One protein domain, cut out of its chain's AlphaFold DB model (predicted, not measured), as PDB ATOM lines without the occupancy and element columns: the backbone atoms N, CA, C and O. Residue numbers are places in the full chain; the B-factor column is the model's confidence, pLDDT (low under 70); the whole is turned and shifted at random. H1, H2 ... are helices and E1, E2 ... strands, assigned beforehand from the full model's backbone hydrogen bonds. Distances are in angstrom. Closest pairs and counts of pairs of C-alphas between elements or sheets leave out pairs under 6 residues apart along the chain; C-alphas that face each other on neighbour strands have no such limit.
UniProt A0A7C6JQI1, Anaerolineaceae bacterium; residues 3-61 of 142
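This is residues 3 to 61 of the 142 residues of a protein of Anaerolineaceae bacterium (UniProt A0A7C6JQI1). A strongly twisted sheet of four strands makes a wall, and one helix, H1, packs over one face of it, running along the strands near the E4 and E3 side. The short helix H2 only grazes the sheet, and the links of residues 7 to 13 and 39 to 48 loop out past the end of the sheet where E1 and E4 finish. The printed part has 59 residues, with two named helices and four named strands in the order E1 E2 H1 H2 E3 E4; the sheet order is E2 E1 E4 E3, mixed, and the class is mixed, helices and strands. The whole is compact, with a radius of gyration of the C-alphas of 10.5 A, and rounded, spanning 30 by 22 by 17 A.

In the sheet, E2 is residues 14 to 18, 12.7 A long, and E1 is residues 3 to 6, 9.8 A long, beginning at C-alpha 3 at (171.252, 232.642, 191.504). E4 is residues 56 to 60, 13.1 A long, ending at C-alpha 60 at (177.525, 244.642, 187.247), and E3 is residues 49 to 53, 13.0 A long. H1, residues 22 to 30, is 12.2 A long and begins at C-alpha 22 at (168.613, 237.910, 197.163). H2, residues 35 to 38, is 5.1 A long.

The inner strands E1 and E4 are parallel at 11 degrees, with N 5 and O 57 within hydrogen-bond range at 2.8 A. E1 and E2 form a hairpin, antiparallel at 145 degrees, with N 4 and O 16 at 2.8 A. E3 and E4 form another, antiparallel at 151 degrees, with N 51 and O 58 at 2.9 A. The edge strands E2 and E3 are apart. H1 is on the sheet at a height of 7.4 A over the sheet; it lies over E4 and runs along the strands, at 2 degrees to E4 on the local plane. The closest C-alphas of H1 and E3 are those of Thr 26 and Ala 50, 5.0 A apart; those of H1 and E4 are Ala 22 and Val 57, 6.0 A. H2 only grazes the sheet, with its residues 37 to 38. H1 and H2 are near each other, with 9 pairs of C-alphas within 10 A. E2, H1 H2 and E3 make a split strand-helix-strand unit, two strands of one sheet that are not neighbours, with helices between them in the chain and E1 E4 between them in the sheet; its crossover is right-handed. Every O i to N i+4 pair is within hydrogen-bond range in H1; H2 is too short for such a pair, and its one O i to N i+3 pair is not within range.

The two C-alphas farthest apart are those of Ala 42 and Gly 54, 32.2 A. The printed part has no cut, and no link is long. The mean pLDDT of the printed part is 89.7, and no printed residue is under 70.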
ATOM      1  N   GLN A   3     170.367 232.540 192.666       96.38
ATOM      2  CA  GLN A   3     171.252 232.642 191.504       96.38
ATOM      3  C   GLN A   3     171.794 234.062 191.383       96.38
ATOM      4  O   GLN A   3     171.027 235.032 191.382       96.38
ATOM      5  N   VAL A   4     173.110 234.175 191.268       95.62
ATOM      6  CA  VAL A   4     173.817 235.443 191.125       95.62
ATOM      7  C   VAL A   4     174.552 235.455 189.791       95.62
ATOM      8  O   VAL A   4     175.423 234.626 189.547       95.62
ATOM      9  N   PHE A   5     174.187 236.396 188.928       94.81
ATOM     10  CA  PHE A   5     174.780 236.594 187.609       94.81
ATOM     11  C   PHE A   5     175.823 237.702 187.703       94.81
ATOM     12  O   PHE A   5     175.483 238.845 188.005       94.81
ATOM     13  N   VAL A   6     177.082 237.364 187.462       93.06
ATOM     14  CA  VAL A   6     178.233 238.262 187.554       93.06
ATOM     15  C   VAL A   6     178.682 238.630 186.150       93.06
ATOM     16  O   VAL A   6     179.096 237.761 185.386       93.06
ATOM     17  N   PHE A   7     178.613 239.915 185.826       89.69
ATOM     18  CA  PHE A   7     179.118 240.481 184.581       89.69
ATOM     19  C   PHE A   7     180.354 241.312 184.913       89.69
ATOM     20  O   PHE A   7     180.257 242.341 185.588       89.69
ATOM     21  N   SER A   8     181.516 240.835 184.478       84.69
ATOM     22  CA  SER A   8     182.795 241.513 184.679       84.69
ATOM     23  C   SER A   8     183.400 241.931 183.347       84.69
ATOM     24  O   SER A   8     183.008 241.424 182.295       84.69
ATOM     25  N   ASP A   9     184.380 242.823 183.398       78.31
ATOM     26  CA  ASP A   9     185.093 243.267 182.200       78.31
ATOM     27  C   ASP A   9     185.993 242.153 181.618       78.31
ATOM     28  O   ASP A   9     186.255 242.130 180.416       78.31
ATOM     29  N   HIS A  10     186.431 241.198 182.453       73.00
ATOM     30  CA  HIS A  10     187.331 240.095 182.063       73.00
ATOM     31  C   HIS A  10     186.593 238.811 181.674       73.00
ATOM     32  O   HIS A  10     187.046 238.059 180.814       73.00
ATOM     33  N   GLU A  11     185.456 238.551 182.317       75.19
ATOM     34  CA  GLU A  11     184.604 237.386 182.099       75.19
ATOM     35  C   GLU A  11     183.160 237.851 181.840       75.19
ATOM     36  O   GLU A  11     182.535 238.445 182.732       75.19
ATOM     37  N   PRO A  12     182.606 237.579 180.640       77.81
ATOM     38  CA  PRO A  12     181.354 238.183 180.191       77.81
ATOM     39  C   PRO A  12     180.137 237.713 180.990       77.81
ATOM     40  O   PRO A  12     179.155 238.445 181.075       77.81
ATOM     41  N   LEU A  13     180.178 236.506 181.560       87.12
ATOM     42  CA  LEU A  13     179.161 236.025 182.486       87.12
ATOM     43  C   LEU A  13     179.700 234.874 183.337       87.12
ATOM     44  O   LEU A  13     180.070 233.830 182.805       87.12
ATOM     45  N   ARG A  14     179.596 235.023 184.655       91.44
ATOM     46  CA  ARG A  14     179.774 233.949 185.635       91.44
ATOM     47  C   ARG A  14     178.507 233.799 186.468       91.44
ATOM     48  O   ARG A  14     177.909 234.789 186.876       91.44
ATOM     49  N   ILE A  15     178.081 232.564 186.725       92.81
ATOM     50  CA  ILE A  15     176.884 232.275 187.527       92.81
ATOM     51  C   ILE A  15     177.320 231.634 188.840       92.81
ATOM     52  O   ILE A  15     178.066 230.657 188.840       92.81
ATOM     53  N   LEU A  16     176.852 232.190 189.955       94.19
ATOM     54  CA  LEU A  16     177.057 231.654 191.296       94.19
ATOM     55  C   LEU A  16     175.718 231.219 191.880       94.19
ATOM     56  O   LEU A  16     174.701 231.888 191.692       94.19
ATOM     57  N   GLU A  17     175.730 230.136 192.645       95.56
ATOM     58  CA  GLU A  17     174.594 229.754 193.476       95.56
ATOM     59  C   GLU A  17     174.958 229.970 194.943       95.56
ATOM     60  O   GLU A  17     175.873 229.342 195.469       95.56
ATOM     61  N   ILE A  18     174.258 230.898 195.594       95.19
ATOM     62  CA  ILE A  18     174.577 231.347 196.952       95.19
ATOM     63  C   ILE A  18     173.407 231.020 197.866       95.19
ATOM     64  O   ILE A  18     172.255 231.334 197.553       95.19
ATOM     65  N   ASP A  19     173.676 230.402 199.014       94.88
ATOM     66  CA  ASP A  19     172.639 230.102 200.002       94.88
ATOM     67  C   ASP A  19     172.384 231.264 200.970       94.88
ATOM     68  O   ASP A  19     172.457 231.149 202.186       94.88
ATOM     69  N   GLU A  20     172.067 232.419 200.389       95.06
ATOM     70  CA  GLU A  20     171.583 233.610 201.083       95.06
ATOM     71  C   GLU A  20     170.381 234.176 200.319       95.06
ATOM     72  O   GLU A  20     170.135 233.827 199.157       95.06
ATOM     73  N   ARG A  21     169.590 235.043 200.955       94.81
ATOM     74  CA  ARG A  21     168.452 235.678 200.281       94.81
ATOM     75  C   ARG A  21     168.929 236.781 199.329       94.81
ATOM     76  O   ARG A  21     169.862 237.517 199.639       94.81
ATOM     77  N   ALA A  22     168.249 236.934 198.194       93.50
ATOM     78  CA  ALA A  22     168.613 237.910 197.163       93.50
ATOM     79  C   ALA A  22     168.672 239.366 197.671       93.50
ATOM     80  O   ALA A  22     169.548 240.125 197.255       93.50
ATOM     81  N   ASP A  23     167.786 239.742 198.596       94.00
ATOM     82  CA  ASP A  23     167.762 241.061 199.239       94.00
ATOM     83  C   ASP A  23     169.004 241.299 200.114       94.00
ATOM     84  O   ASP A  23     169.600 242.376 200.065       94.00
ATOM     85  N   GLN A  24     169.442 240.281 200.859       95.75
ATOM     86  CA  GLN A  24     170.638 240.344 201.706       95.75
ATOM     87  C   GLN A  24     171.922 240.454 200.883       95.75
ATOM     88  O   GLN A  24     172.754 241.316 201.170       95.75
ATOM     89  N   ILE A  25     172.052 239.636 199.833       95.12
ATOM     90  CA  ILE A  25     173.190 239.688 198.904       95.12
ATOM     91  C   ILE A  25     173.259 241.078 198.259       95.12
ATOM     92  O   ILE A  25     174.312 241.713 198.251       95.12
ATOM     93  N   THR A  26     172.117 241.588 197.780       94.88
ATOM     94  CA  THR A  26     172.037 242.913 197.151       94.88
ATOM     95  C   THR A  26     172.483 244.021 198.103       94.88
ATOM     96  O   THR A  26     173.282 244.877 197.724       94.88
ATOM     97  N   ALA A  27     171.996 244.002 199.348       93.12
ATOM     98  CA  ALA A  27     172.356 244.999 200.349       93.12
ATOM     99  C   ALA A  27     173.855 244.967 200.683       93.12
ATOM    100  O   ALA A  27     174.490 246.018 200.695       93.12
ATOM    101  N   ARG A  28     174.430 243.780 200.907       95.56
ATOM    102  CA  ARG A  28     175.848 243.625 201.266       95.56
ATOM    103  C   ARG A  28     176.786 244.090 200.162       95.56
ATOM    104  O   ARG A  28     177.686 244.880 200.432       95.56
ATOM    105  N   VAL A  29     176.542 243.681 198.918       94.12
ATOM    106  CA  VAL A  29     177.359 244.130 197.778       94.12
ATOM    107  C   VAL A  29     177.302 245.651 197.656       94.12
ATOM    108  O   VAL A  29     178.343 246.292 197.555       94.12
ATOM    109  N   ASN A  30     176.107 246.245 197.719       91.88
ATOM    110  CA  ASN A  30     175.944 247.697 197.600       91.88
ATOM    111  C   ASN A  30     176.495 248.479 198.811       91.88
ATOM    112  O   ASN A  30     176.661 249.692 198.721       91.88
ATOM    113  N   GLN A  31     176.797 247.805 199.925       92.44
ATOM    114  CA  GLN A  31     177.547 248.348 201.068       92.44
ATOM    115  C   GLN A  31     179.068 248.198 200.911       92.44
ATOM    116  O   GLN A  31     179.813 248.577 201.811       92.44
ATOM    117  N   GLY A  32     179.537 247.651 199.788       89.69
ATOM    118  CA  GLY A  32     180.951 247.408 199.525       89.69
ATOM    119  C   GLY A  32     181.463 246.059 200.027       89.69
ATOM    120  O   GLY A  32     182.650 245.817 199.910       89.69
ATOM    121  N   LEU A  33     180.602 245.177 200.550       92.69
ATOM    122  CA  LEU A  33     180.974 243.852 201.067       92.69
ATOM    123  C   LEU A  33     180.831 242.775 199.981       92.69
ATOM    124  O   LEU A  33     180.107 241.791 200.149       92.69
ATOM    125  N   TRP A  34     181.433 242.994 198.816       92.25
ATOM    126  CA  TRP A  34     181.294 242.105 197.657       92.25
ATOM    127  C   TRP A  34     182.367 241.006 197.625       92.25
ATOM    128  O   TRP A  34     182.145 239.953 197.018       92.25
ATOM    129  N   GLU A  35     183.490 241.194 198.323       91.69
ATOM    130  CA  GLU A  35     184.619 240.256 198.373       91.69
ATOM    131  C   GLU A  35     184.213 238.899 198.956       91.69
ATOM    132  O   GLU A  35     184.750 237.864 198.560       91.69
ATOM    133  N   SER A  36     183.215 238.872 199.850       90.44
ATOM    134  CA  SER A  36     182.675 237.628 200.411       90.44
ATOM    135  C   SER A  36     182.027 236.720 199.364       90.44
ATOM    136  O   SER A  36     181.845 235.533 199.618       90.44
ATOM    137  N   TYR A  37     181.659 237.271 198.204       91.19
ATOM    138  CA  TYR A  37     180.992 236.545 197.122       91.19
ATOM    139  C   TYR A  37     181.892 236.351 195.901       91.19
ATOM    140  O   TYR A  37     181.824 235.312 195.244       91.19
ATOM    141  N   LEU A  38     182.718 237.349 195.583       89.94
ATOM    142  CA  LEU A  38     183.506 237.381 194.348       89.94
ATOM    143  C   LEU A  38     184.976 237.001 194.553       89.94
ATOM    144  O   LEU A  38     185.654 236.677 193.578       89.94
ATOM    145  N   GLY A  39     185.432 236.949 195.805       86.38
ATOM    146  CA  GLY A  39     186.832 236.760 196.157       86.38
ATOM    147  C   GLY A  39     187.528 238.085 196.463       86.38
ATOM    148  O   GLY A  39     187.028 239.165 196.154       86.38
ATOM    149  N   TYR A  40     188.683 237.984 197.117       84.81
ATOM    150  CA  TYR A  40     189.484 239.139 197.500       84.81
ATOM    151  C   TYR A  40     190.455 239.533 196.384       84.81
ATOM    152  O   TYR A  40     191.248 238.707 195.928       84.81
ATOM    153  N   GLU A  41     190.451 240.814 196.027       79.50
ATOM    154  CA  GLU A  41     191.458 241.446 195.178       79.50
ATOM    155  C   GLU A  41     192.095 242.605 195.946       79.50
ATOM    156  O   GLU A  41     191.398 243.499 196.422       79.50
ATOM    157  N   ALA A  42     193.427 242.615 196.059       74.38
ATOM    158  CA  ALA A  42     194.140 243.683 196.771       74.38
ATOM    159  C   ALA A  42     193.949 245.065 196.115       74.38
ATOM    160  O   ALA A  42     193.962 246.084 196.801       74.38
ATOM    161  N   TYR A  43     193.758 245.080 194.792       76.12
ATOM    162  CA  TYR A  43     193.436 246.260 193.995       76.12
ATOM    163  C   TYR A  43     192.308 245.886 193.026       76.12
ATOM    164  O   TYR A  43     192.603 245.362 191.950       76.12
ATOM    165  N   PRO A  44     191.036 246.098 193.409       79.56
ATOM    166  CA  PRO A  44     189.896 245.696 192.595       79.56
ATOM    167  C   PRO A  44     189.947 246.365 191.222       79.56
ATOM    168  O   PRO A  44     190.050 247.592 191.136       79.56
ATOM    169  N   SER A  45     189.869 245.584 190.141       77.12
ATOM    170  CA  SER A  45     189.944 246.154 188.785       77.12
ATOM    171  C   SER A  45     188.661 246.871 188.350       77.12
ATOM    172  O   SER A  45     188.667 247.575 187.344       77.12
ATOM    173  N   GLN A  46     187.559 246.683 189.082       82.94
ATOM    174  CA  GLN A  46     186.259 247.288 188.803       82.94
ATOM    175  C   GLN A  46     185.431 247.493 190.078       82.94
ATOM    176  O   GLN A  46     185.659 246.852 191.104       82.94
ATOM    177  N   SER A  47     184.435 248.374 189.983       85.81
ATOM    178  CA  SER A  47     183.421 248.573 191.020       85.81
ATOM    179  C   SER A  47     182.271 247.581 190.847       85.81
ATOM    180  O   SER A  47     181.964 247.166 189.730       85.81
ATOM    181  N   TRP A  48     181.582 247.245 191.938       91.25
ATOM    182  CA  TRP A  48     180.451 246.318 191.919       91.25
ATOM    183  C   TRP A  48     179.166 246.979 192.405       91.25
ATOM    184  O   TRP A  48     179.141 247.635 193.443       91.25
ATOM    185  N   GLN A  49     178.085 246.761 191.662       92.56
ATOM    186  CA  GLN A  49     176.726 247.107 192.054       92.56
ATOM    187  C   GLN A  49     175.836 245.874 191.907       92.56
ATOM    188  O   GLN A  49     175.864 245.200 190.876       92.56
ATOM    189  N   ALA A  50     175.028 245.598 192.931       93.88
ATOM    190  CA  ALA A  50     174.022 244.550 192.898       93.88
ATOM    191  C   ALA A  50     172.625 245.108 192.617       93.88
ATOM    192  O   ALA A  50     172.193 246.104 193.208       93.88
ATOM    193  N   ARG A  51     171.874 244.395 191.777       93.06
ATOM    194  CA  ARG A  51     170.447 244.627 191.542       93.06
ATOM    195  C   ARG A  51     169.678 243.316 191.636       93.06
ATOM    196  O   ARG A  51     169.967 242.365 190.914       93.06
ATOM    197  N   GLN A  52     168.650 243.286 192.476       91.94
ATOM    198  CA  GLN A  52     167.727 242.158 192.534       91.94
ATOM    199  C   GLN A  52     166.762 242.187 191.338       91.94
ATOM    200  O   GLN A  52     166.128 243.207 191.059       91.94
ATOM    201  N   VAL A  53     166.617 241.049 190.655       89.62
ATOM    202  CA  VAL A  53     165.630 240.829 189.588       89.62
ATOM    203  C   VAL A  53     164.873 239.543 189.900       89.62
ATOM    204  O   VAL A  53     165.363 238.428 189.715       89.62
ATOM    205  N   GLY A  54     163.661 239.695 190.437       89.50
ATOM    206  CA  GLY A  54     162.878 238.571 190.945       89.50
ATOM    207  C   GLY A  54     163.602 237.859 192.091       89.50
ATOM    208  O   GLY A  54     163.831 238.444 193.150       89.50
ATOM    209  N   LYS A  55     163.951 236.586 191.878       89.69
ATOM    210  CA  LYS A  55     164.707 235.761 192.838       89.69
ATOM    211  C   LYS A  55     166.213 235.721 192.562       89.69
ATOM    212  O   LYS A  55     166.922 235.054 193.303       89.69
ATOM    213  N   ALA A  56     166.682 236.382 191.508       93.69
ATOM    214  CA  ALA A  56     168.088 236.428 191.135       93.69
ATOM    215  C   ALA A  56     168.721 237.772 191.513       93.69
ATOM    216  O   ALA A  56     168.023 238.770 191.718       93.69
ATOM    217  N   VAL A  57     170.050 237.796 191.565       95.88
ATOM    218  CA  VAL A  57     170.848 239.014 191.749       95.88
ATOM    219  C   VAL A  57     171.759 239.185 190.543       95.88
ATOM    220  O   VAL A  57     172.403 238.233 190.116       95.88
ATOM    221  N   LEU A  58     171.813 240.391 189.988       94.25
ATOM    222  CA  LEU A  58     172.801 240.765 188.983       94.25
ATOM    223  C   LEU A  58     173.890 241.593 189.650       94.25
ATOM    224  O   LEU A  58     173.577 242.523 190.390       94.25
ATOM    225  N   LEU A  59     175.140 241.260 189.353       93.50
ATOM    226  CA  LEU A  59     176.342 241.985 189.731       93.50
ATOM    227  C   LEU A  59     176.962 242.576 188.472       93.50
ATOM    228  O   LEU A  59     177.356 241.840 187.569       93.50
ATOM    229  N   THR A  60     177.022 243.901 188.408       90.62
ATOM    230  CA  THR A  60     177.525 244.642 187.247       90.62
ATOM    231  C   THR A  60     178.423 245.785 187.695       90.62
ATOM    232  O   THR A  60     178.286 246.277 188.819       90.62
ATOM    233  N   ASN A  61     179.275 246.277 186.797       85.81
ATOM    234  CA  ASN A  61     179.934 247.564 186.991       85.81
ATOM    235  C   ASN A  61     178.853 248.665 187.066       85.81
ATOM    236  O   ASN A  61     177.990 248.697 186.170       85.81
TER     237      ASN A  61